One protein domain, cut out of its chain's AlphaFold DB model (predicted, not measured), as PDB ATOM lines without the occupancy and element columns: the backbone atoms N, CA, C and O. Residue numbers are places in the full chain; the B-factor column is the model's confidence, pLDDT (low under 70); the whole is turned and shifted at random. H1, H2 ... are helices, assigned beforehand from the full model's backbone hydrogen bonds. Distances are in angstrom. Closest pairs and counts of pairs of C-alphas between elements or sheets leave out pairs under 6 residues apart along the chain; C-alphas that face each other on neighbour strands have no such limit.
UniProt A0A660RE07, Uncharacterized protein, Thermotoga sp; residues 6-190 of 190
ATOM      1  N   VAL A   6      30.998  22.828  35.935       27.94
ATOM      2  CA  VAL A   6      31.419  24.032  36.676       27.94
ATOM      3  C   VAL A   6      32.944  24.218  36.621       27.94
ATOM      4  O   VAL A   6      33.432  25.341  36.694       27.94
ATOM      5  N   LEU A   7      33.707  23.148  36.370       26.19
ATOM      6  CA  LEU A   7      35.167  23.218  36.253       26.19
ATOM      7  C   LEU A   7      35.650  23.754  34.892       26.19
ATOM      8  O   LEU A   7      36.760  24.268  34.804       26.19
ATOM      9  N   VAL A   8      34.825  23.679  33.840       28.52
ATOM     10  CA  VAL A   8      35.235  24.059  32.473       28.52
ATOM     11  C   VAL A   8      34.968  25.537  32.157       28.52
ATOM     12  O   VAL A   8      35.651  26.129  31.328       28.52
ATOM     13  N   LEU A   9      34.039  26.185  32.864       29.53
ATOM     14  CA  LEU A   9      33.872  27.644  32.785       29.53
ATOM     15  C   LEU A   9      34.834  28.393  33.720       29.53
ATOM     16  O   LEU A   9      35.232  29.512  33.406       29.53
ATOM     17  N   ALA A  10      35.295  27.743  34.794       29.09
ATOM     18  CA  ALA A  10      36.420  28.227  35.592       29.09
ATOM     19  C   ALA A  10      37.767  28.070  34.857       29.09
ATOM     20  O   ALA A  10      38.655  28.897  35.038       29.09
ATOM     21  N   SER A  11      37.925  27.077  33.971       25.06
ATOM     22  CA  SER A  11      39.200  26.839  33.277       25.06
ATOM     23  C   SER A  11      39.441  27.705  32.033       25.06
ATOM     24  O   SER A  11      40.592  27.838  31.627       25.06
ATOM     25  N   VAL A  12      38.424  28.370  31.468       31.70
ATOM     26  CA  VAL A  12      38.621  29.314  30.341       31.70
ATOM     27  C   VAL A  12      38.928  30.743  30.814       31.70
ATOM     28  O   VAL A  12      39.451  31.541  30.042       31.70
ATOM     29  N   PHE A  13      38.697  31.063  32.091       33.19
ATOM     30  CA  PHE A  13      39.112  32.347  32.675       33.19
ATOM     31  C   PHE A  13      40.390  32.265  33.526       33.19
ATOM     32  O   PHE A  13      40.913  33.312  33.899       33.19
ATOM     33  N   VAL A  14      40.909  31.060  33.819       35.19
ATOM     34  CA  VAL A  14      42.022  30.877  34.778       35.19
ATOM     35  C   VAL A  14      43.287  30.220  34.199       35.19
ATOM     36  O   VAL A  14      44.331  30.326  34.831       35.19
ATOM     37  N   ILE A  15      43.312  29.613  33.002       31.53
ATOM     38  CA  ILE A  15      44.560  28.983  32.507       31.53
ATOM     39  C   ILE A  15      44.801  29.265  31.019       31.53
ATOM     40  O   ILE A  15      44.188  28.625  30.175       31.53
ATOM     41  N   ALA A  16      45.711  30.208  30.723       30.00
ATOM     42  CA  ALA A  16      46.662  30.192  29.585       30.00
ATOM     43  C   ALA A  16      47.431  31.531  29.405       30.00
ATOM     44  O   ALA A  16      47.947  31.812  28.322       30.00
ATOM     45  N   PHE A  17      47.557  32.363  30.446       40.50
ATOM     46  CA  PHE A  17      48.618  33.375  30.510       40.50
ATOM     47  C   PHE A  17      49.961  32.662  30.727       40.50
ATOM     48  O   PHE A  17      50.436  32.513  31.845       40.50
ATOM     49  N   GLY A  18      50.557  32.176  29.639       26.91
ATOM     50  CA  GLY A  18      51.947  31.718  29.584       26.91
ATOM     51  C   GLY A  18      52.919  32.895  29.505       26.91
ATOM     52  O   GLY A  18      53.743  32.952  28.599       26.91
ATOM     53  N   PHE A  19      52.775  33.857  30.413       34.69
ATOM     54  CA  PHE A  19      53.692  34.976  30.580       34.69
ATOM     55  C   PHE A  19      54.177  34.991  32.036       34.69
ATOM     56  O   PHE A  19      53.414  34.595  32.923       34.69
ATOM     57  N   PRO A  20      55.420  35.422  32.314       33.25
ATOM     58  CA  PRO A  20      55.885  35.643  33.682       33.25
ATOM     59  C   PRO A  20      54.870  36.512  34.437       33.25
ATOM     60  O   PRO A  20      54.318  37.442  33.843       33.25
ATOM     61  N   LYS A  21      54.610  36.222  35.723       44.19
ATOM     62  CA  LYS A  21      53.658  36.984  36.562       44.19
ATOM     63  C   LYS A  21      53.862  38.503  36.445       44.19
ATOM     64  O   LYS A  21      52.887  39.244  36.386       44.19
ATOM     65  N   ASP A  22      55.112  38.928  36.302       36.41
ATOM     66  CA  ASP A  22      55.513  40.332  36.183       36.41
ATOM     67  C   ASP A  22      55.043  40.975  34.866       36.41
ATOM     68  O   ASP A  22      54.617  42.126  34.839       36.41
ATOM     69  N   PHE A  23      55.023  40.214  33.768       39.09
ATOM     70  CA  PHE A  23      54.572  40.701  32.460       39.09
ATOM     71  C   PHE A  23      53.046  40.865  32.415       39.09
ATOM     72  O   PHE A  23      52.535  41.824  31.839       39.09
ATOM     73  N   ALA A  24      52.315  39.962  33.080       58.72
ATOM     74  CA  ALA A  24      50.866  40.074  33.238       58.72
ATOM     75  C   ALA A  24      50.470  41.291  34.098       58.72
ATOM     76  O   ALA A  24      49.446  41.919  33.837       58.72
ATOM     77  N   MET A  25      51.296  41.650  35.088       60.06
ATOM     78  CA  MET A  25      51.086  42.820  35.946       60.06
ATOM     79  C   MET A  25      51.314  44.139  35.193       60.06
ATOM     80  O   MET A  25      50.467  45.031  35.242       60.06
ATOM     81  N   VAL A  26      52.406  44.245  34.427       61.81
ATOM     82  CA  VAL A  26      52.695  45.430  33.597       61.81
ATOM     83  C   VAL A  26      51.621  45.626  32.522       61.81
ATOM     84  O   VAL A  26      51.107  46.729  32.351       61.81
ATOM     85  N   GLU A  27      51.212  44.555  31.834       69.31
ATOM     86  CA  GLU A  27      50.162  44.631  30.811       69.31
ATOM     87  C   GLU A  27      48.799  45.051  31.397       69.31
ATOM     88  O   GLU A  27      48.033  45.757  30.732       69.31
ATOM     89  N   LYS A  28      48.510  44.672  32.651       79.38
ATOM     90  CA  LYS A  28      47.313  45.084  33.397       79.38
ATOM     91  C   LYS A  28      47.344  46.573  33.761       79.38
ATOM     92  O   LYS A  28      46.369  47.266  33.482       79.38
ATOM     93  N   LYS A  29      48.456  47.088  34.300       76.38
ATOM     94  CA  LYS A  29      48.598  48.523  34.620       76.38
ATOM     95  C   LYS A  29      48.514  49.401  33.368       76.38
ATOM     96  O   LYS A  29      47.775  50.382  33.360       76.38
ATOM     97  N   ILE A  30      49.162  48.992  32.271       77.94
ATOM     98  CA  ILE A  30      49.048  49.674  30.968       77.94
ATOM     99  C   ILE A  30      47.593  49.688  30.490       77.94
ATOM    100  O   ILE A  30      47.093  50.718  30.047       77.94
ATOM    101  N   MET A  31      46.883  48.562  30.603       82.50
ATOM    102  CA  MET A  31      45.470  48.486  30.233       82.50
ATOM    103  C   MET A  31      44.603  49.466  31.038       82.50
ATOM    104  O   MET A  31      43.693  50.067  30.469       82.50
ATOM    105  N   TYR A  32      44.850  49.615  32.339       85.81
ATOM    106  CA  TYR A  32      44.113  50.562  33.176       85.81
ATOM    107  C   TYR A  32      44.444  52.013  32.839       85.81
ATOM    108  O   TYR A  32      43.515  52.805  32.696       85.81
ATOM    109  N   ALA A  33      45.713  52.340  32.594       83.56
ATOM    110  CA  ALA A  33      46.110  53.666  32.123       83.56
ATOM    111  C   ALA A  33      45.445  54.019  30.779       83.56
ATOM    112  O   ALA A  33      44.848  55.086  30.639       83.56
ATOM    113  N   GLU A  34      45.449  53.091  29.813       84.62
ATOM    114  CA  GLU A  34      44.740  53.249  28.536       84.62
ATOM    115  C   GLU A  34      43.237  53.478  28.739       84.62
ATOM    116  O   GLU A  34      42.630  54.307  28.055       84.62
ATOM    117  N   LEU A  35      42.612  52.727  29.650       85.00
ATOM    118  CA  LEU A  35      41.194  52.873  29.952       85.00
ATOM    119  C   LEU A  35      40.906  54.253  30.552       85.00
ATOM    120  O   LEU A  35      40.058  54.967  30.022       85.00
ATOM    121  N   ILE A  36      41.631  54.651  31.598       85.94
ATOM    122  CA  ILE A  36      41.456  55.932  32.299       85.94
ATOM    123  C   ILE A  36      41.644  57.111  31.335       85.94
ATOM    124  O   ILE A  36      40.785  57.993  31.267       85.94
ATOM    125  N   ALA A  37      42.683  57.076  30.494       86.31
ATOM    126  CA  ALA A  37      42.907  58.089  29.463       86.31
ATOM    127  C   ALA A  37      41.736  58.182  28.461       86.31
ATOM    128  O   ALA A  37      41.315  59.275  28.072       86.31
ATOM    129  N   ASN A  38      41.151  57.044  28.068       86.69
ATOM    130  CA  ASN A  38      39.993  57.005  27.166       86.69
ATOM    131  C   ASN A  38      38.689  57.500  27.813       86.69
ATOM    132  O   ASN A  38      37.800  58.001  27.108       86.69
ATOM    133  N   LEU A  39      38.552  57.355  29.134       87.19
ATOM    134  CA  LEU A  39      37.376  57.819  29.867       87.19
ATOM    135  C   LEU A  39      37.303  59.339  29.949       87.19
ATOM    136  O   LEU A  39      36.188  59.862  30.023       87.19
ATOM    137  N   ARG A  40      38.450  60.030  29.850       88.69
ATOM    138  CA  ARG A  40      38.543  61.496  29.959       88.69
ATOM    139  C   ARG A  40      37.772  61.998  31.185       88.69
ATOM    140  O   ARG A  40      36.884  62.837  31.061       88.69
ATOM    141  N   LEU A  41      38.052  61.380  32.331       89.06
ATOM    142  CA  LEU A  41      37.461  61.767  33.608       89.06
ATOM    143  C   LEU A  41      37.867  63.207  33.926       89.06
ATOM    144  O   LEU A  41      39.030  63.567  33.721       89.06
ATOM    145  N   THR A  42      36.919  64.009  34.406       92.94
ATOM    146  CA  THR A  42      37.246  65.301  35.024       92.94
ATOM    147  C   THR A  42      37.972  65.068  36.347       92.94
ATOM    148  O   THR A  42      37.901  63.969  36.908       92.94
ATOM    149  N   ASP A  43      38.649  66.084  36.871       91.44
ATOM    150  CA  ASP A  43      39.351  65.963  38.156       91.44
ATOM    151  C   ASP A  43      38.356  65.665  39.284       91.44
ATOM    152  O   ASP A  43      38.562  64.728  40.047       91.44
ATOM    153  N   GLU A  44      37.191  66.324  39.278       93.75
ATOM    154  CA  GLU A  44      36.089  66.039  40.210       93.75
ATOM    155  C   GLU A  44      35.588  64.585  40.106       93.75
ATOM    156  O   GLU A  44      35.349  63.929  41.120       93.75
ATOM    157  N   GLN A  45      35.421  64.048  38.889       92.94
ATOM    158  CA  GLN A  45      35.041  62.642  38.708       92.94
ATOM    159  C   GLN A  45      36.135  61.705  39.225       92.94
ATOM    160  O   GLN A  45      35.832  60.688  39.843       92.94
ATOM    161  N   THR A  46      37.397  62.045  38.967       92.81
ATOM    162  CA  THR A  46      38.557  61.247  39.372       92.81
ATOM    163  C   THR A  46      38.665  61.201  40.897       92.81
ATOM    164  O   THR A  46      38.762  60.113  41.455       92.81
ATOM    165  N   GLU A  47      38.542  62.343  41.575       94.31
ATOM    166  CA  GLU A  47      38.567  62.452  43.037       94.31
ATOM    167  C   GLU A  47      37.422  61.664  43.688       94.31
ATOM    168  O   GLU A  47      37.653  60.843  44.577       94.31
ATOM    169  N   LYS A  48      36.187  61.820  43.190       94.50
ATOM    170  CA  LYS A  48      35.040  61.042  43.690       94.50
ATOM    171  C   LYS A  48      35.244  59.540  43.505       94.50
ATOM    172  O   LYS A  48      34.941  58.773  44.414       94.50
ATOM    173  N   MET A  49      35.763  59.111  42.351       92.38
ATOM    174  CA  MET A  49      36.064  57.696  42.115       92.38
ATOM    175  C   MET A  49      37.148  57.181  43.059       92.38
ATOM    176  O   MET A  49      37.010  56.072  43.563       92.38
ATOM    177  N   VAL A  50      38.205  57.960  43.305       92.75
ATOM    178  CA  VAL A  50      39.271  57.589  44.245       92.75
ATOM    179  C   VAL A  50      38.691  57.357  45.636       92.75
ATOM    180  O   VAL A  50      38.894  56.274  46.175       92.75
ATOM    181  N   ASN A  51      37.895  58.292  46.158       94.69
ATOM    182  CA  ASN A  51      37.297  58.175  47.492       94.69
ATOM    183  C   ASN A  51      36.408  56.925  47.621       94.69
ATOM    184  O   ASN A  51      36.601  56.111  48.520       94.69
ATOM    185  N   VAL A  52      35.491  56.718  46.668       93.31
ATOM    186  CA  VAL A  52      34.595  55.543  46.651       93.31
ATOM    187  C   VAL A  52      35.383  54.230  46.593       93.31
ATOM    188  O   VAL A  52      35.047  53.252  47.263       93.31
ATOM    189  N   LEU A  53      36.444  54.180  45.785       91.00
ATOM    190  CA  LEU A  53      37.255  52.976  45.623       91.00
ATOM    191  C   LEU A  53      38.181  52.714  46.816       91.00
ATOM    192  O   LEU A  53      38.423  51.551  47.137       91.00
ATOM    193  N   GLU A  54      38.682  53.753  47.483       93.00
ATOM    194  CA  GLU A  54      39.440  53.618  48.730       93.00
ATOM    195  C   GLU A  54      38.588  53.006  49.839       93.00
ATOM    196  O   GLU A  54      38.997  52.011  50.450       93.00
ATOM    197  N   ASP A  55      37.391  53.553  50.051       93.25
ATOM    198  CA  ASP A  55      36.447  53.048  51.047       93.25
ATOM    199  C   ASP A  55      36.059  51.599  50.741       93.25
ATOM    200  O   ASP A  55      36.128  50.731  51.618       93.25
ATOM    201  N   PHE A  56      35.769  51.297  49.470       90.81
ATOM    202  CA  PHE A  56      35.501  49.932  49.029       90.81
ATOM    203  C   PHE A  56      36.657  48.974  49.333       90.81
ATOM    204  O   PHE A  56      36.422  47.881  49.853       90.81
ATOM    205  N   ILE A  57      37.901  49.329  48.984       88.69
ATOM    206  CA  ILE A  57      39.058  48.444  49.185       88.69
ATOM    207  C   ILE A  57      39.246  48.169  50.673       88.69
ATOM    208  O   ILE A  57      39.378  47.007  51.059       88.69
ATOM    209  N   LYS A  58      39.178  49.207  51.508       91.12
ATOM    210  CA  LYS A  58      39.312  49.093  52.962       91.12
ATOM    211  C   LYS A  58      38.236  48.192  53.571       91.12
ATOM    212  O   LYS A  58      38.546  47.281  54.345       91.12
ATOM    213  N   ASP A  59      36.974  48.405  53.211       92.69
ATOM    214  CA  ASP A  59      35.865  47.602  53.727       92.69
ATOM    215  C   ASP A  59      35.906  46.162  53.209       92.69
ATOM    216  O   ASP A  59      35.644  45.217  53.962       92.69
ATOM    217  N   ARG A  60      36.306  45.969  51.949       88.56
ATOM    218  CA  ARG A  60      36.505  44.643  51.366       88.56
ATOM    219  C   ARG A  60      37.633  43.896  52.059       88.56
ATOM    220  O   ARG A  60      37.464  42.715  52.340       88.56
ATOM    221  N   GLU A  61      38.764  44.534  52.335       88.75
ATOM    222  CA  GLU A  61      39.877  43.913  53.060       88.75
ATOM    223  C   GLU A  61      39.453  43.467  54.459       88.75
ATOM    224  O   GLU A  61      39.719  42.324  54.842       88.75
ATOM    225  N   ARG A  62      38.710  44.314  55.184       94.50
ATOM    226  CA  ARG A  62      38.135  43.961  56.489       94.50
ATOM    227  C   ARG A  62      37.237  42.725  56.396       94.50
ATOM    228  O   ARG A  62      37.425  41.782  57.158       94.50
ATOM    229  N   LEU A  63      36.297  42.706  55.449       89.38
ATOM    230  CA  LEU A  63      35.370  41.583  55.261       89.38
ATOM    231  C   LEU A  63      36.076  40.303  54.792       89.38
ATOM    232  O   LEU A  63      35.703  39.206  55.198       89.38
ATOM    233  N   MET A  64      37.095  40.419  53.939       85.06
ATOM    234  CA  MET A  64      37.890  39.277  53.486       85.06
ATOM    235  C   MET A  64      38.704  38.670  54.630       85.06
ATOM    236  O   MET A  64      38.839  37.449  54.685       85.06
ATOM    237  N   LYS A  65      39.211  39.503  55.544       88.06
ATOM    238  CA  LYS A  65      39.884  39.047  56.761       88.06
ATOM    239  C   LYS A  65      38.913  38.313  57.691       88.06
ATOM    240  O   LYS A  65      39.200  37.182  58.063       88.06
ATOM    241  N   GLU A  66      37.745  38.900  57.967       87.75
ATOM    242  CA  GLU A  66      36.668  38.265  58.750       87.75
ATOM    243  C   GLU A  66      36.262  36.910  58.141       87.75
ATOM    244  O   GLU A  66      36.163  35.904  58.838       87.75
ATOM    245  N   PHE A  67      36.100  36.849  56.815       81.94
ATOM    246  CA  PHE A  67      35.771  35.612  56.105       81.94
ATOM    247  C   PHE A  67      36.869  34.546  56.222       81.94
ATOM    248  O   PHE A  67      36.561  33.361  56.349       81.94
ATOM    249  N   ALA A  68      38.142  34.944  56.151       84.62
ATOM    250  CA  ALA A  68      39.271  34.028  56.272       84.62
ATOM    251  C   ALA A  68      39.368  33.439  57.687       84.62
ATOM    252  O   ALA A  68      39.463  32.222  57.820       84.62
ATOM    253  N   GLU A  69      39.262  34.281  58.719       86.25
ATOM    254  CA  GLU A  69      39.290  33.867  60.129       86.25
ATOM    255  C   GLU A  69      38.140  32.894  60.445       86.25
ATOM    256  O   GLU A  69      38.378  31.780  60.919       86.25
ATOM    257  N   LEU A  70      36.906  33.238  60.060       84.06
ATOM    258  CA  LEU A  70      35.749  32.341  60.192       84.06
ATOM    259  C   LEU A  70      35.921  31.038  59.401       84.06
ATOM    260  O   LEU A  70      35.459  29.977  59.823       84.06
ATOM    261  N   GLY A  71      36.570  31.105  58.237       81.94
ATOM    262  CA  GLY A  71      36.847  29.947  57.395       81.94
ATOM    263  C   GLY A  71      37.813  28.973  58.062       81.94
ATOM    264  O   GLY A  71      37.585  27.763  58.033       81.94
ATOM    265  N   GLU A  72      38.864  29.491  58.695       86.06
ATOM    266  CA  GLU A  72      39.801  28.689  59.478       86.06
ATOM    267  C   GLU A  72      39.113  28.020  60.667       86.06
ATOM    268  O   GLU A  72      39.300  26.821  60.886       86.06
ATOM    269  N   ASP A  73      38.285  28.756  61.405       83.44
ATOM    270  CA  ASP A  73      37.573  28.216  62.563       83.44
ATOM    271  C   ASP A  73      36.520  27.178  62.162       83.44
ATOM    272  O   ASP A  73      36.409  26.129  62.801       83.44
ATOM    273  N   TYR A  74      35.833  27.388  61.038       78.12
ATOM    274  CA  TYR A  74      34.934  26.397  60.450       78.12
ATOM    275  C   TYR A  74      35.668  25.101  60.084       78.12
ATOM    276  O   TYR A  74      35.195  24.010  60.405       78.12
ATOM    277  N   ILE A  75      36.847  25.194  59.457       84.44
ATOM    278  CA  ILE A  75      37.670  24.021  59.130       84.44
ATOM    279  C   ILE A  75      38.117  23.299  60.409       84.44
ATOM    280  O   ILE A  75      38.029  22.073  60.472       84.44
ATOM    281  N   LYS A  76      38.562  24.030  61.441       87.19
ATOM    282  CA  LYS A  76      38.956  23.439  62.732       87.19
ATOM    283  C   LYS A  76      37.793  22.699  63.399       87.19
ATOM    284  O   LYS A  76      38.007  21.592  63.882       87.19
ATOM    285  N   ALA A  77      36.592  23.280  63.406       82.44
ATOM    286  CA  ALA A  77      35.399  22.654  63.978       82.44
ATOM    287  C   ALA A  77      35.031  21.360  63.236       82.44
ATOM    288  O   ALA A  77      34.791  20.331  63.866       82.44
ATOM    289  N   LEU A  78      35.086  21.371  61.897       79.94
ATOM    290  CA  LEU A  78      34.858  20.170  61.088       79.94
ATOM    291  C   LEU A  78      35.886  19.065  61.357       79.94
ATOM    292  O   LEU A  78      35.518  17.898  61.399       79.94
ATOM    293  N   LEU A  79      37.164  19.410  61.540       87.56
ATOM    294  CA  LEU A  79      38.218  18.432  61.843       87.56
ATOM    295  C   LEU A  79      38.080  17.800  63.235       87.56
ATOM    296  O   LEU A  79      38.648  16.737  63.473       87.56
ATOM    297  N   LYS A  80      37.359  18.455  64.150       92.00
ATOM    298  CA  LYS A  80      37.080  17.970  65.507       92.00
ATOM    299  C   LYS A  80      35.718  17.275  65.636       92.00
ATOM    300  O   LYS A  80      35.325  16.955  66.753       92.00
ATOM    301  N   ASP A  81      35.001  17.071  64.526       83.38
ATOM    302  CA  ASP A  81      33.615  16.578  64.499       83.38
ATOM    303  C   ASP A  81      32.642  17.413  65.370       83.38
ATOM    304  O   ASP A  81      31.627  16.920  65.866       83.38
ATOM    305  N   GLU A  82      32.931  18.708  65.550       85.69
ATOM    306  CA  GLU A  82      32.072  19.652  66.270       85.69
ATOM    307  C   GLU A  82      30.953  20.188  65.354       85.69
ATOM    308  O   GLU A  82      31.092  20.287  64.130       85.69
ATOM    309  N   ASN A  83      29.813  20.576  65.938       84.44
ATOM    310  CA  ASN A  83      28.727  21.189  65.173       84.44
ATOM    311  C   ASN A  83      29.131  22.591  64.674       84.44
ATOM    312  O   ASN A  83      29.102  23.559  65.427       84.44
ATOM    313  N   ALA A  84      29.446  22.707  63.383       88.19
ATOM    314  CA  ALA A  84      29.895  23.949  62.748       88.19
ATOM    315  C   ALA A  84      28.765  24.751  62.058       88.19
ATOM    316  O   ALA A  84      29.023  25.597  61.197       88.19
ATOM    317  N   GLN A  85      27.494  24.471  62.372       87.69
ATOM    318  CA  GLN A  85      26.355  25.056  61.655       87.69
ATOM    319  C   GLN A  85      26.229  26.575  61.835       87.69
ATOM    320  O   GLN A  85      25.803  27.252  60.897       87.69
ATOM    321  N   ASP A  86      26.612  27.120  62.988       90.69
ATOM    322  CA  ASP A  86      26.567  28.568  63.218       90.69
ATOM    323  C   ASP A  86      27.722  29.293  62.513       90.69
ATOM    324  O   ASP A  86      27.464  30.249  61.782       90.69
ATOM    325  N   LEU A  87      28.943  28.743  62.547       83.50
ATOM    326  CA  LEU A  87      30.081  29.231  61.750       83.50
ATOM    327  C   LEU A  87      29.764  29.254  60.246       83.50
ATOM    328  O   LEU A  87      30.112  30.192  59.530       83.50
ATOM    329  N   LYS A  88      29.035  28.247  59.753       83.62
ATOM    330  CA  LYS A  88      28.562  28.230  58.364       83.62
ATOM    331  C   LYS A  88      27.615  29.398  58.056       83.62
ATOM    332  O   LYS A  88      27.753  30.016  57.001       83.62
ATOM    333  N   LYS A  89      26.656  29.698  58.940       89.81
ATOM    334  CA  LYS A  89      25.734  30.837  58.756       89.81
ATOM    335  C   LYS A  89      26.488  32.165  58.780       89.81
ATOM    336  O   LYS A  89      26.170  33.054  57.994       89.81
ATOM    337  N   GLU A  90      27.488  32.294  59.646       89.88
ATOM    338  CA  GLU A  90      28.339  33.485  59.718       89.88
ATOM    339  C   GLU A  90      29.152  33.668  58.430       89.88
ATOM    340  O   GLU A  90      29.110  34.747  57.839       89.88
ATOM    341  N   LEU A  91      29.768  32.606  57.900       83.69
ATOM    342  CA  LEU A  91      30.440  32.631  56.594       83.69
ATOM    343  C   LEU A  91      29.503  33.053  55.453       83.69
ATOM    344  O   LEU A  91      29.879  33.856  54.595       83.69
ATOM    345  N   GLU A  92      28.274  32.528  55.425       84.44
ATOM    346  CA  GLU A  92      27.260  32.919  54.439       84.44
ATOM    347  C   GLU A  92      26.854  34.394  54.592       84.44
ATOM    348  O   GLU A  92      26.703  35.098  53.588       84.44
ATOM    349  N   SER A  93      26.743  34.885  55.828       91.94
ATOM    350  CA  SER A  93      26.452  36.286  56.144       91.94
ATOM    351  C   SER A  93      27.563  37.224  55.668       91.94
ATOM    352  O   SER A  93      27.290  38.179  54.940       91.94
ATOM    353  N   VAL A  94      28.827  36.928  55.985       83.38
ATOM    354  CA  VAL A  94      29.978  37.733  55.539       83.38
ATOM    355  C   VAL A  94      30.102  37.719  54.022       83.38
ATOM    356  O   VAL A  94      30.285  38.765  53.401       83.38
ATOM    357  N   ARG A  95      29.905  36.559  53.388       78.81
ATOM    358  CA  ARG A  95      29.861  36.467  51.926       78.81
ATOM    359  C   ARG A  95      28.781  37.370  51.330       78.81
ATOM    360  O   ARG A  95      29.029  38.014  50.312       78.81
ATOM    361  N   LYS A  96      27.599  37.426  51.948       85.75
ATOM    362  CA  LYS A  96      26.524  38.322  51.517       85.75
ATOM    363  C   LYS A  96      26.928  39.791  51.674       85.75
ATOM    364  O   LYS A  96      26.771  40.532  50.712       85.75
ATOM    365  N   LYS A  97      27.533  40.182  52.803       89.31
ATOM    366  CA  LYS A  97      28.065  41.544  53.008       89.31
ATOM    367  C   LYS A  97      29.067  41.941  51.921       89.31
ATOM    368  O   LYS A  97      28.995  43.052  51.415       89.31
ATOM    369  N   ILE A  98      29.961  41.033  51.516       82.62
ATOM    370  CA  ILE A  98      30.918  41.283  50.421       82.62
ATOM    371  C   ILE A  98      30.184  41.543  49.098       82.62
ATOM    372  O   ILE A  98      30.558  42.446  48.353       82.62
ATOM    373  N   MET A  99      29.143  40.762  48.793       80.31
ATOM    374  CA  MET A  99      28.350  40.945  47.571       80.31
ATOM    375  C   MET A  99      27.521  42.234  47.592       80.31
ATOM    376  O   MET A  99      27.404  42.886  46.557       80.31
ATOM    377  N   ASP A 100      26.947  42.586  48.743       87.44
ATOM    378  CA  ASP A 100      26.196  43.830  48.922       87.44
ATOM    379  C   ASP A 100      27.134  45.042  48.779       87.44
ATOM    380  O   ASP A 100      26.879  45.883  47.924       87.44
ATOM    381  N   LEU A 101      28.295  45.047  49.452       88.50
ATOM    382  CA  LEU A 101      29.333  46.079  49.290       88.50
ATOM    383  C   LEU A 101      29.720  46.277  47.815       88.50
ATOM    384  O   LEU A 101      29.768  47.392  47.311       88.50
ATOM    385  N   GLN A 102      29.948  45.181  47.089       83.38
ATOM    386  CA  GLN A 102      30.253  45.232  45.660       83.38
ATOM    387  C   GLN A 102      29.131  45.839  44.812       83.38
ATOM    388  O   GLN A 102      29.412  46.493  43.805       83.38
ATOM    389  N   ARG A 103      27.865  45.581  45.152       83.38
ATOM    390  CA  ARG A 103      26.723  46.160  44.437       83.38
ATOM    391  C   ARG A 103      26.624  47.654  44.717       83.38
ATOM    392  O   ARG A 103      26.474  48.406  43.759       83.38
ATOM    393  N   ASP A 104      26.730  48.043  45.976       90.31
ATOM    394  CA  ASP A 104      26.491  49.410  46.428       90.31
ATOM    395  C   ASP A 104      27.583  50.347  45.870       90.31
ATOM    396  O   ASP A 104      27.273  51.319  45.181       90.31
ATOM    397  N   THR A 105      28.862  49.948  45.937       87.88
ATOM    398  CA  THR A 105      29.967  50.664  45.264       87.88
ATOM    399  C   THR A 105      29.743  50.795  43.753       87.88
ATOM    400  O   THR A 105      30.059  51.808  43.137       87.88
ATOM    401  N   MET A 106      29.175  49.774  43.110       83.19
ATOM    402  CA  MET A 106      28.866  49.821  41.678       83.19
ATOM    403  C   MET A 106      27.681  50.724  41.330       83.19
ATOM    404  O   MET A 106      27.489  51.038  40.151       83.19
ATOM    405  N   GLU A 107      26.828  51.063  42.286       86.94
ATOM    406  CA  GLU A 107      25.775  52.058  42.113       86.94
ATOM    407  C   GLU A 107      26.371  53.458  42.239       86.94
ATOM    408  O   GLU A 107      26.224  54.237  41.300       86.94
ATOM    409  N   GLU A 108      27.200  53.703  43.253       90.88
ATOM    410  CA  GLU A 108      27.932  54.966  43.423       90.88
ATOM    411  C   GLU A 108      28.815  55.303  42.208       90.88
ATOM    412  O   GLU A 108      28.754  56.399  41.650       90.88
ATOM    413  N   LEU A 109      29.577  54.330  41.694       86.94
ATOM    414  CA  LEU A 109      30.418  54.540  40.509       86.94
ATOM    415  C   LEU A 109      29.611  54.880  39.243       86.94
ATOM    416  O   LEU A 109      30.133  55.546  38.346       86.94
ATOM    417  N   LYS A 110      28.347  54.442  39.135       84.25
ATOM    418  CA  LYS A 110      27.474  54.827  38.008       84.25
ATOM    419  C   LYS A 110      26.941  56.243  38.140       84.25
ATOM    420  O   LYS A 110      26.604  56.828  37.120       84.25
ATOM    421  N   GLU A 111      26.827  56.765  39.353       89.19
ATOM    422  CA  GLU A 111      26.420  58.152  39.576       89.19
ATOM    423  C   GLU A 111      27.560  59.120  39.242       89.19
ATOM    424  O   GLU A 111      27.317  60.227  38.766       89.19
ATOM    425  N   ILE A 112      28.811  58.679  39.409       89.62
ATOM    426  CA  ILE A 112      30.002  59.463  39.056       89.62
ATOM    427  C   ILE A 112      30.260  59.456  37.541       89.62
ATOM    428  O   ILE A 112      30.636  60.476  36.953       89.62
ATOM    429  N   LEU A 113      30.081  58.304  36.891       86.75
ATOM    430  CA  LEU A 113      30.345  58.130  35.464       86.75
ATOM    431  C   LEU A 113      29.123  58.477  34.611       86.75
ATOM    432  O   LEU A 113      28.015  58.005  34.838       86.75
ATOM    433  N   THR A 114      29.337  59.199  33.515       85.25
ATOM    434  CA  THR A 114      28.286  59.370  32.503       85.25
ATOM    435  C   THR A 114      27.946  58.034  31.830       85.25
ATOM    436  O   THR A 114      28.795  57.146  31.694       85.25
ATOM    437  N   VAL A 115      26.726  57.913  31.295       79.69
ATOM    438  CA  VAL A 115      26.300  56.739  30.503       79.69
ATOM    439  C   VAL A 115      27.286  56.448  29.363       79.69
ATOM    440  O   VAL A 115      27.683  55.302  29.154       79.69
ATOM    441  N   ALA A 116      27.767  57.489  28.678       79.06
ATOM    442  CA  ALA A 116      28.748  57.353  27.604       79.06
ATOM    443  C   ALA A 116      30.111  56.830  28.097       79.06
ATOM    444  O   ALA A 116      30.753  56.030  27.412       79.06
ATOM    445  N   GLN A 117      30.577  57.255  29.277       84.38
ATOM    446  CA  GLN A 117      31.798  56.715  29.889       84.38
ATOM    447  C   GLN A 117      31.611  55.243  30.268       84.38
ATOM    448  O   GLN A 117      32.481  54.422  29.983       84.38
ATOM    449  N   TYR A 118      30.451  54.881  30.807       77.56
ATOM    450  CA  TYR A 118      30.123  53.498  31.137       77.56
ATOM    451  C   TYR A 118      30.147  52.575  29.904       77.56
ATOM    452  O   TYR A 118      30.779  51.514  29.914       77.56
ATOM    453  N   GLU A 119      29.532  53.000  28.798       76.88
ATOM    454  CA  GLU A 119      29.575  52.275  27.521       76.88
ATOM    455  C   GLU A 119      30.999  52.151  26.966       76.88
ATOM    456  O   GLU A 119      31.375  51.097  26.439       76.88
ATOM    457  N   LYS A 120      31.825  53.194  27.119       82.06
ATOM    458  CA  LYS A 120      33.239  53.157  26.722       82.06
ATOM    459  C   LYS A 120      34.018  52.096  27.488       82.06
ATOM    460  O   LYS A 120      34.778  51.372  26.848       82.06
ATOM    461  N   ILE A 121      33.812  51.951  28.800       79.12
ATOM    462  CA  ILE A 121      34.465  50.891  29.590       79.12
ATOM    463  C   ILE A 121      34.094  49.521  29.018       79.12
ATOM    464  O   ILE A 121      34.969  48.708  28.713       79.12
ATOM    465  N   GLN A 122      32.800  49.270  28.807       72.25
ATOM    466  CA  GLN A 122      32.332  47.991  28.274       72.25
ATOM    467  C   GLN A 122      32.915  47.694  26.890       72.25
ATOM    468  O   GLN A 122      33.393  46.585  26.633       72.25
ATOM    469  N   LYS A 123      32.913  48.692  26.000       75.44
ATOM    470  CA  LYS A 123      33.466  48.564  24.652       75.44
ATOM    471  C   LYS A 123      34.973  48.319  24.692       75.44
ATOM    472  O   LYS A 123      35.444  47.419  24.005       75.44
ATOM    473  N   PHE A 124      35.715  49.051  25.522       76.12
ATOM    474  CA  PHE A 124      37.158  48.882  25.691       76.12
ATOM    475  C   PHE A 124      37.514  47.455  26.125       76.12
ATOM    476  O   PHE A 124      38.338  46.796  25.486       76.12
ATOM    477  N   LEU A 125      36.838  46.948  27.159       72.00
ATOM    478  CA  LEU A 125      37.062  45.597  27.675       72.00
ATOM    479  C   LEU A 125      36.705  44.530  26.636       72.00
ATOM    480  O   LEU A 125      37.452  43.566  26.452       72.00
ATOM    481  N   MET A 126      35.610  44.724  25.898       67.19
ATOM    482  CA  MET A 126      35.203  43.812  24.831       67.19
ATOM    483  C   MET A 126      36.208  43.795  23.672       67.19
ATOM    484  O   MET A 126      36.596  42.720  23.215       67.19
ATOM    485  N   GLU A 127      36.656  44.956  23.198       71.31
ATOM    486  CA  GLU A 127      37.639  45.040  22.114       71.31
ATOM    487  C   GLU A 127      38.999  44.477  22.535       71.31
ATOM    488  O   GLU A 127      39.677  43.805  21.754       71.31
ATOM    489  N   ARG A 128      39.402  44.664  23.795       68.75
ATOM    490  CA  ARG A 128      40.626  44.048  24.313       68.75
ATOM    491  C   ARG A 128      40.508  42.528  24.420       68.75
ATOM    492  O   ARG A 128      41.416  41.831  23.968       68.75
ATOM    493  N   ALA A 129      39.381  42.008  24.907       65.25
ATOM    494  CA  ALA A 129      39.114  40.570  24.920       65.25
ATOM    495  C   ALA A 129      39.151  39.969  23.503       65.25
ATOM    496  O   ALA A 129      39.818  38.958  23.282       65.25
ATOM    497  N   LYS A 130      38.521  40.624  22.515       64.00
ATOM    498  CA  LYS A 130      38.585  40.211  21.101       64.00
ATOM    499  C   LYS A 130      40.019  40.183  20.571       64.00
ATOM    500  O   LYS A 130      40.410  39.200  19.945       64.00
ATOM    501  N   ARG A 131      40.821  41.223  20.842       68.44
ATOM    502  CA  ARG A 131      42.236  41.279  20.431       68.44
ATOM    503  C   ARG A 131      43.054  40.141  21.044       68.44
ATOM    504  O   ARG A 131      43.847  39.527  20.336       68.44
ATOM    505  N   MET A 132      42.844  39.827  22.324       61.16
ATOM    506  CA  MET A 132      43.515  38.699  22.980       61.16
ATOM    507  C   MET A 132      43.117  37.355  22.366       61.16
ATOM    508  O   MET A 132      43.996  36.578  21.998       61.16
ATOM    509  N   ILE A 133      41.815  37.111  22.181       59.50
ATOM    510  CA  ILE A 133      41.312  35.884  21.546       59.50
ATOM    511  C   ILE A 133      41.881  35.746  20.132       59.50
ATOM    512  O   ILE A 133      42.357  34.675  19.775       59.50
ATOM    513  N   SER A 134      41.912  36.826  19.348       63.91
ATOM    514  CA  SER A 134      42.474  36.811  17.995       63.91
ATOM    515  C   SER A 134      43.973  36.495  17.987       63.91
ATOM    516  O   SER A 134      44.408  35.674  17.181       63.91
ATOM    517  N   LYS A 135      44.769  37.102  18.881       65.44
ATOM    518  CA  LYS A 135      46.203  36.791  19.016       65.44
ATOM    519  C   LYS A 135      46.424  35.332  19.417       65.44
ATOM    520  O   LYS A 135      47.355  34.700  18.925       65.44
ATOM    521  N   PHE A 136      45.574  34.801  20.293       58.16
ATOM    522  CA  PHE A 136      45.626  33.408  20.717       58.16
ATOM    523  C   PHE A 136      45.253  32.456  19.576       58.16
ATOM    524  O   PHE A 136      45.991  31.519  19.300       58.16
ATOM    525  N   GLU A 137      44.173  32.738  18.846       58.56
ATOM    526  CA  GLU A 137      43.700  31.923  17.720       58.56
ATOM    527  C   GLU A 137      44.761  31.782  16.615       58.56
ATOM    528  O   GLU A 137      44.890  30.720  16.011       58.56
ATOM    529  N   VAL A 138      45.550  32.834  16.368       67.12
ATOM    530  CA  VAL A 138      46.662  32.814  15.400       67.12
ATOM    531  C   VAL A 138      47.822  31.920  15.859       67.12
ATOM    532  O   VAL A 138      48.524  31.369  15.016       67.12
ATOM    533  N   ARG A 139      48.016  31.747  17.171       65.56
ATOM    534  CA  ARG A 139      49.088  30.919  17.755       65.56
ATOM    535  C   ARG A 139      48.710  29.443  17.906       65.56
ATOM    536  O   ARG A 139      49.571  28.633  18.237       65.56
ATOM    537  N   LEU A 140      47.443  29.086  17.698       62.66
ATOM    538  CA  LEU A 140      46.983  27.706  17.816       62.66
ATOM    539  C   LEU A 140      47.316  26.890  16.554       62.66
ATOM    540  O   LEU A 140      47.110  27.376  15.440       62.66
ATOM    541  N   PRO A 141      47.731  25.618  16.705       69.44
ATOM    542  CA  PRO A 141      47.785  24.663  15.600       69.44
ATOM    543  C   PRO A 141      46.436  24.564  14.859       69.44
ATOM    544  O   PRO A 141      45.373  24.623  15.488       69.44
ATOM    545  N   GLN A 142      46.460  24.391  13.529       70.88
ATOM    546  CA  GLN A 142      45.260  24.407  12.665       70.88
ATOM    547  C   GLN A 142      44.145  23.462  13.146       70.88
ATOM    548  O   GLN A 142      42.984  23.857  13.220       70.88
ATOM    549  N   ASN A 143      44.505  22.251  13.574       70.19
ATOM    550  CA  ASN A 143      43.569  21.245  14.083       70.19
ATOM    551  C   ASN A 143      42.865  21.649  15.399       70.19
ATOM    552  O   ASN A 143      41.755  21.186  15.670       70.19
ATOM    553  N   ILE A 144      43.481  22.497  16.229       69.19
ATOM    554  CA  ILE A 144      42.858  23.060  17.438       69.19
ATOM    555  C   ILE A 144      41.979  24.255  17.060       69.19
ATOM    556  O   ILE A 144      40.882  24.411  17.601       69.19
ATOM    557  N   ARG A 145      42.426  25.068  16.098       65.31
ATOM    558  CA  ARG A 145      41.693  26.231  15.590       65.31
ATOM    559  C   ARG A 145      40.341  25.852  14.987       65.31
ATOM    560  O   ARG A 145      39.335  26.483  15.306       65.31
ATOM    561  N   GLU A 146      40.304  24.796  14.175       70.44
ATOM    562  CA  GLU A 146      39.070  24.277  13.571       70.44
ATOM    563  C   GLU A 146      38.087  23.773  14.630       70.44
ATOM    564  O   GLU A 146      36.939  24.211  14.652       70.44
ATOM    565  N   ARG A 147      38.550  22.969  15.600       70.25
ATOM    566  CA  ARG A 147      37.707  22.499  16.718       70.25
ATOM    567  C   ARG A 147      37.167  23.643  17.573       70.25
ATOM    568  O   ARG A 147      36.048  23.563  18.081       70.25
ATOM    569  N   PHE A 148      37.962  24.693  17.774       65.31
ATOM    570  CA  PHE A 148      37.534  25.873  18.516       65.31
ATOM    571  C   PHE A 148      36.434  26.631  17.763       65.31
ATOM    572  O   PHE A 148      35.397  26.926  18.358       65.31
ATOM    573  N   ARG A 149      36.604  26.875  16.454       69.06
ATOM    574  CA  ARG A 149      35.563  27.498  15.615       69.06
ATOM    575  C   ARG A 149      34.282  26.682  15.598       69.06
ATOM    576  O   ARG A 149      33.219  27.240  15.840       69.06
ATOM    577  N   GLU A 150      34.385  25.373  15.403       70.50
ATOM    578  CA  GLU A 150      33.232  24.475  15.356       70.50
ATOM    579  C   GLU A 150      32.454  24.471  16.685       70.50
ATOM    580  O   GLU A 150      31.223  24.472  16.702       70.50
ATOM    581  N   ARG A 151      33.155  24.548  17.828       65.38
ATOM    582  CA  ARG A 151      32.521  24.729  19.145       65.38
ATOM    583  C   ARG A 151      31.846  26.089  19.287       65.38
ATOM    584  O   ARG A 151      30.763  26.155  19.863       65.38
ATOM    585  N   VAL A 152      32.468  27.164  18.808       62.66
ATOM    586  CA  VAL A 152      31.893  28.517  18.859       62.66
ATOM    587  C   VAL A 152      30.637  28.614  17.990       62.66
ATOM    588  O   VAL A 152      29.636  29.159  18.448       62.66
ATOM    589  N   GLU A 153      30.657  28.046  16.787       66.00
ATOM    590  CA  GLU A 153      29.505  27.947  15.879       66.00
ATOM    591  C   GLU A 153      28.357  27.158  16.531       66.00
ATOM    592  O   GLU A 153      27.259  27.690  16.694       66.00
ATOM    593  N   LYS A 154      28.638  25.960  17.065       67.50
ATOM    594  CA  LYS A 154      27.651  25.149  17.808       67.50
ATOM    595  C   LYS A 154      27.083  25.870  19.041       67.50
ATOM    596  O   LYS A 154      25.912  25.703  19.394       67.50
ATOM    597  N   MET A 155      27.882  26.700  19.716       52.59
ATOM    598  CA  MET A 155      27.413  27.537  20.830       52.59
ATOM    599  C   MET A 155      26.496  28.681  20.371       52.59
ATOM    600  O   MET A 155      25.546  29.005  21.084       52.59
ATOM    601  N   LYS A 156      26.731  29.270  19.189       58.31
ATOM    602  CA  LYS A 156      25.835  30.280  18.598       58.31
ATOM    603  C   LYS A 156      24.501  29.665  18.170       58.31
ATOM    604  O   LYS A 156      23.454  30.232  18.474       58.31
ATOM    605  N   GLU A 157      24.533  28.503  17.519       57.72
ATOM    606  CA  GLU A 157      23.338  27.796  17.029       57.72
ATOM    607  C   GLU A 157      22.447  27.286  18.163       57.72
ATOM    608  O   GLU A 157      21.222  27.361  18.091       57.72
ATOM    609  N   SER A 158      23.046  26.802  19.252       53.91
ATOM    610  CA  SER A 158      22.289  26.176  20.339       53.91
ATOM    611  C   SER A 158      21.472  27.147  21.201       53.91
ATOM    612  O   SER A 158      20.800  26.680  22.122       53.91
ATOM    613  N   LYS A 159      21.548  28.477  20.988       49.44
ATOM    614  CA  LYS A 159      21.045  29.548  21.891       49.44
ATOM    615  C   LYS A 159      21.458  29.397  23.371       49.44
ATOM    616  O   LYS A 159      21.149  30.260  24.186       49.44
ATOM    617  N   LYS A 160      22.222  28.359  23.721       43.28
ATOM    618  CA  LYS A 160      22.905  28.124  24.995       43.28
ATOM    619  C   LYS A 160      24.223  28.882  24.990       43.28
ATOM    620  O   LYS A 160      25.268  28.333  25.327       43.28
ATOM    621  N   ILE A 161      24.176  30.148  24.592       40.44
ATOM    622  CA  ILE A 161      25.237  31.070  24.954       40.44
ATOM    623  C   ILE A 161      25.084  31.175  26.475       40.44
ATOM    624  O   ILE A 161      24.048  31.686  26.912       40.44
ATOM    625  N   PRO A 162      26.008  30.634  27.301       37.53
ATOM    626  CA  PRO A 162      25.981  30.957  28.721       37.53
ATOM    627  C   PRO A 162      25.916  32.484  28.794       37.53
ATOM    628  O   PRO A 162      26.621  33.120  27.998       37.53
ATOM    629  N   PRO A 163      25.033  33.075  29.623       36.84
ATOM    630  CA  PRO A 163      24.912  34.524  29.690       36.84
ATOM    631  C   PRO A 163      26.329  35.078  29.762       36.84
ATOM    632  O   PRO A 163      27.114  34.634  30.604       36.84
ATOM    633  N   ARG A 164      26.696  35.923  28.784       44.69
ATOM    634  CA  ARG A 164      28.012  36.573  28.780       44.69
ATOM    635  C   ARG A 164      28.199  37.087  30.206       44.69
ATOM    636  O   ARG A 164      27.230  37.700  30.665       44.69
ATOM    637  N   PRO A 165      29.330  36.817  30.898       41.28
ATOM    638  CA  PRO A 165      29.572  37.402  32.215       41.28
ATOM    639  C   PRO A 165      29.161  38.857  32.099       41.28
ATOM    640  O   PRO A 165      29.608  39.542  31.168       41.28
ATOM    641  N   GLY A 166      28.127  39.220  32.863       47.84
ATOM    642  CA  GLY A 166      27.334  40.402  32.550       47.84
ATOM    643  C   GLY A 166      28.300  41.566  32.435       47.84
ATOM    644  O   GLY A 166      29.249  41.621  33.214       47.84
ATOM    645  N   GLY A 167      28.113  42.486  31.481       54.03
ATOM    646  CA  GLY A 167      29.036  43.621  31.331       54.03
ATOM    647  C   GLY A 167      29.350  44.292  32.678       54.03
ATOM    648  O   GLY A 167      30.478  44.704  32.895       54.03
ATOM    649  N   LYS A 168      28.383  44.259  33.609       57.06
ATOM    650  CA  LYS A 168      28.478  44.642  35.026       57.06
ATOM    651  C   LYS A 168      29.525  43.876  35.865       57.06
ATOM    652  O   LYS A 168      30.238  44.524  36.615       57.06
ATOM    653  N   GLU A 169      29.649  42.550  35.765       60.06
ATOM    654  CA  GLU A 169      30.615  41.755  36.556       60.06
ATOM    655  C   GLU A 169      32.063  42.017  36.139       60.06
ATOM    656  O   GLU A 169      32.953  42.103  36.983       60.06
ATOM    657  N   ILE A 170      32.315  42.143  34.832       61.19
ATOM    658  CA  ILE A 170      33.653  42.486  34.334       61.19
ATOM    659  C   ILE A 170      33.988  43.928  34.723       61.19
ATOM    660  O   ILE A 170      35.107  44.196  35.148       61.19
ATOM    661  N   LEU A 171      33.012  44.838  34.622       65.75
ATOM    662  CA  LEU A 171      33.176  46.223  35.053       65.75
ATOM    663  C   LEU A 171      33.548  46.302  36.534       65.75
ATOM    664  O   LEU A 171      34.513  46.971  36.869       65.75
ATOM    665  N   MET A 172      32.837  45.560  37.387       67.62
ATOM    666  CA  MET A 172      33.113  45.479  38.820       67.62
ATOM    667  C   MET A 172      34.550  45.022  39.064       67.62
ATOM    668  O   MET A 172      35.307  45.730  39.708       67.62
ATOM    669  N   LYS A 173      34.973  43.904  38.462       70.12
ATOM    670  CA  LYS A 173      36.348  43.404  38.622       70.12
ATOM    671  C   LYS A 173      37.427  44.396  38.196       70.12
ATOM    672  O   LYS A 173      38.530  44.308  38.708       70.12
ATOM    673  N   VAL A 174      37.142  45.254  37.219       74.38
ATOM    674  CA  VAL A 174      38.102  46.235  36.702       74.38
ATOM    675  C   VAL A 174      38.121  47.486  37.563       74.38
ATOM    676  O   VAL A 174      39.195  47.914  37.962       74.38
ATOM    677  N   LEU A 175      36.952  48.063  37.845       74.56
ATOM    678  CA  LEU A 175      36.855  49.322  38.577       74.56
ATOM    679  C   LEU A 175      37.246  49.161  40.040       74.56
ATOM    680  O   LEU A 175      37.814  50.077  40.611       74.56
ATOM    681  N   THR A 176      36.984  47.997  40.631       71.56
ATOM    682  CA  THR A 176      37.305  47.735  42.034       71.56
ATOM    683  C   THR A 176      38.662  47.055  42.228       71.56
ATOM    684  O   THR A 176      38.900  46.430  43.266       71.56
ATOM    685  N   ASP A 177      39.521  47.070  41.210       80.69
ATOM    686  CA  ASP A 177      40.863  46.511  41.299       80.69
ATOM    687  C   ASP A 177      41.821  47.525  41.956       80.69
ATOM    688  O   ASP A 177      41.835  48.687  41.542       80.69
ATOM    689  N   PRO A 178      42.650  47.127  42.937       80.81
ATOM    690  CA  PRO A 178      43.614  48.033  43.564       80.81
ATOM    691  C   PRO A 178      44.579  48.701  42.578       80.81
ATOM    692  O   PRO A 178      44.885  49.880  42.737       80.81
ATOM    693  N   ASP A 179      45.007  47.995  41.523       84.19
ATOM    694  CA  ASP A 179      45.879  48.585  40.500       84.19
ATOM    695  C   ASP A 179      45.127  49.660  39.689       84.19
ATOM    696  O   ASP A 179      45.746  50.577  39.163       84.19
ATOM    697  N   PHE A 180      43.797  49.572  39.557       85.81
ATOM    698  CA  PHE A 180      43.003  50.608  38.884       85.81
ATOM    699  C   PHE A 180      42.932  51.883  39.735       85.81
ATOM    700  O   PHE A 180      43.110  52.979  39.201       85.81
ATOM    701  N   LEU A 181      42.748  51.738  41.054       88.12
ATOM    702  CA  LEU A 181      42.817  52.853  42.002       88.12
ATOM    703  C   LEU A 181      44.197  53.526  41.987       88.12
ATOM    704  O   LEU A 181      44.276  54.750  41.971       88.12
ATOM    705  N   GLU A 182      45.279  52.745  41.977       87.94
ATOM    706  CA  GLU A 182      46.645  53.280  41.946       87.94
ATOM    707  C   GLU A 182      46.857  54.198  40.730       87.94
ATOM    708  O   GLU A 182      47.334  55.321  40.873       87.94
ATOM    709  N   ILE A 183      46.422  53.763  39.543       87.81
ATOM    710  CA  ILE A 183      46.541  54.569  38.319       87.81
ATOM    711  C   ILE A 183      45.614  55.797  38.349       87.81
ATOM    712  O   ILE A 183      45.983  56.848  37.827       87.81
ATOM    713  N   LEU A 184      44.429  55.707  38.967       87.88
ATOM    714  CA  LEU A 184      43.561  56.877  39.167       87.88
ATOM    715  C   LEU A 184      44.208  57.930  40.073       87.88
ATOM    716  O   LEU A 184      44.098  59.116  39.780       87.88
ATOM    717  N   LYS A 185      44.894  57.509  41.140       88.88
ATOM    718  CA  LYS A 185      45.620  58.420  42.035       88.88
ATOM    719  C   LYS A 185      46.776  59.110  41.326       88.88
ATOM    720  O   LYS A 185      46.882  60.325  41.417       88.88
ATOM    721  N   MET A 186      47.561  58.362  40.547       88.56
ATOM    722  CA  MET A 186      48.647  58.937  39.742       88.56
ATOM    723  C   MET A 186      48.146  60.056  38.818       88.56
ATOM    724  O   MET A 186      48.817  61.065  38.672       88.56
ATOM    725  N   LYS A 187      46.940  59.920  38.249       84.88
ATOM    726  CA  LYS A 187      46.319  60.966  37.423       84.88
ATOM    727  C   LYS A 187      46.008  62.262  38.194       84.88
ATOM    728  O   LYS A 187      45.974  63.312  37.568       84.88
ATOM    729  N   LEU A 188      45.711  62.197  39.494       83.44
ATOM    730  CA  LEU A 188      45.448  63.388  40.321       83.44
ATOM    731  C   LEU A 188      46.733  64.111  40.746       83.44
ATOM    732  O   LEU A 188      46.671  65.256  41.183       83.44
ATOM    733  N   GLU A 189      47.874  63.429  40.662       79.19
ATOM    734  CA  GLU A 189      49.190  63.968  41.009       79.19
ATOM    735  C   GLU A 189      49.895  64.647  39.811       79.19
ATOM    736  O   GLU A 189      50.941  65.269  40.008       79.19
ATOM    737  N   GLU A 190      49.333  64.535  38.595       63.66
ATOM    738  CA  GLU A 190      49.781  65.202  37.349       63.66
ATOM    739  C   GLU A 190      49.268  66.646  37.225       63.66
ATOM    740  O   GLU A 190      50.080  67.512  36.815       63.66
TER     741      GLU A 190
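AT A GLANCE: This is residues 6 to 190 of the 190 residues of an uncharacterized protein of Thermotoga sp (UniProt A0A660RE07). The model is an open V: the long helical hairpin of H3 and H4 makes one leg, H5 the other, and H6 turns off at the far end of H5. H8 packs on H3 near the point of the V, H2 packs on H8 and on the beginning of H5, and short H7 sits between the legs; H1 packs on no helix. The printed part has 185 residues with eight named helices, H1 to H8 in order, and no named strand; the class is all helix. The whole is loose, with a radius of gyration of the C-alphas of 20.3 A and spans of 55 by 47 by 35 A.

HOW THE PARTS SIT: Start at H1, residues 6 to 14, which touches no helix. Next look at H2, residues 21 to 39: its residues 29 to 36 alone touch H8, residues 178 to 188, at a steep tilt of 47 degrees, closest at the C-alphas of Tyr 32 and Phe 180, 5.8 A apart. H3, residues 43 to 79, and H4, residues 85 to 112, form a helical hairpin at a shallow tilt of 9 degrees, opposite ways; their closest C-alphas, of Tyr 74 and Leu 87, are 5.8 A apart. Residues 43 to 57 of H3 alone touch H8, closest at the C-alphas of Val 50 and Leu 181, 6.3 A. H5, residues 115 to 139, touches H2 with residues 117 to 124 alone, closest at the C-alphas of Leu 39 and Gln 117, 5.7 A. H6, residues 142 to 157, touches no helix but is near H5. H7, residues 167 to 175, only just touches H5, with 3 pairs of C-alphas within 8 A, closest at Gln 122 and Gly 167, 6.3 A. Each O i to N i+4 pair is within hydrogen-bond range in H2, H3, H5, H7 and H8; H4 has 23 of 24, H6 11 of 12, and H1 2 of 5, with 0 of 6 O i to N i+3 pairs.

IN THESE COORDINATES: Find C-alpha 6 at (31.419, 24.032, 36.676), where H1 begins; H2 then runs 27.3 A. From C-alpha 43 at (39.351, 65.963, 38.156), H3 runs 53.1 A; H4 comes back over 41.3 A. H5 runs 36.7 A and H6 22.6 A. After H7, H8 ends at C-alpha 188, (45.448, 63.388, 40.321).

THE WHOLE: The C-alphas farthest apart, of Asp 81 and Glu 190, are 58.0 A apart. The printed part has no cut, and no link is long. Mean pLDDT of the printed part is 73.4; look for values under 70 in 64 residues, among them 6 to 27, 128 to 141 and 151 to 172.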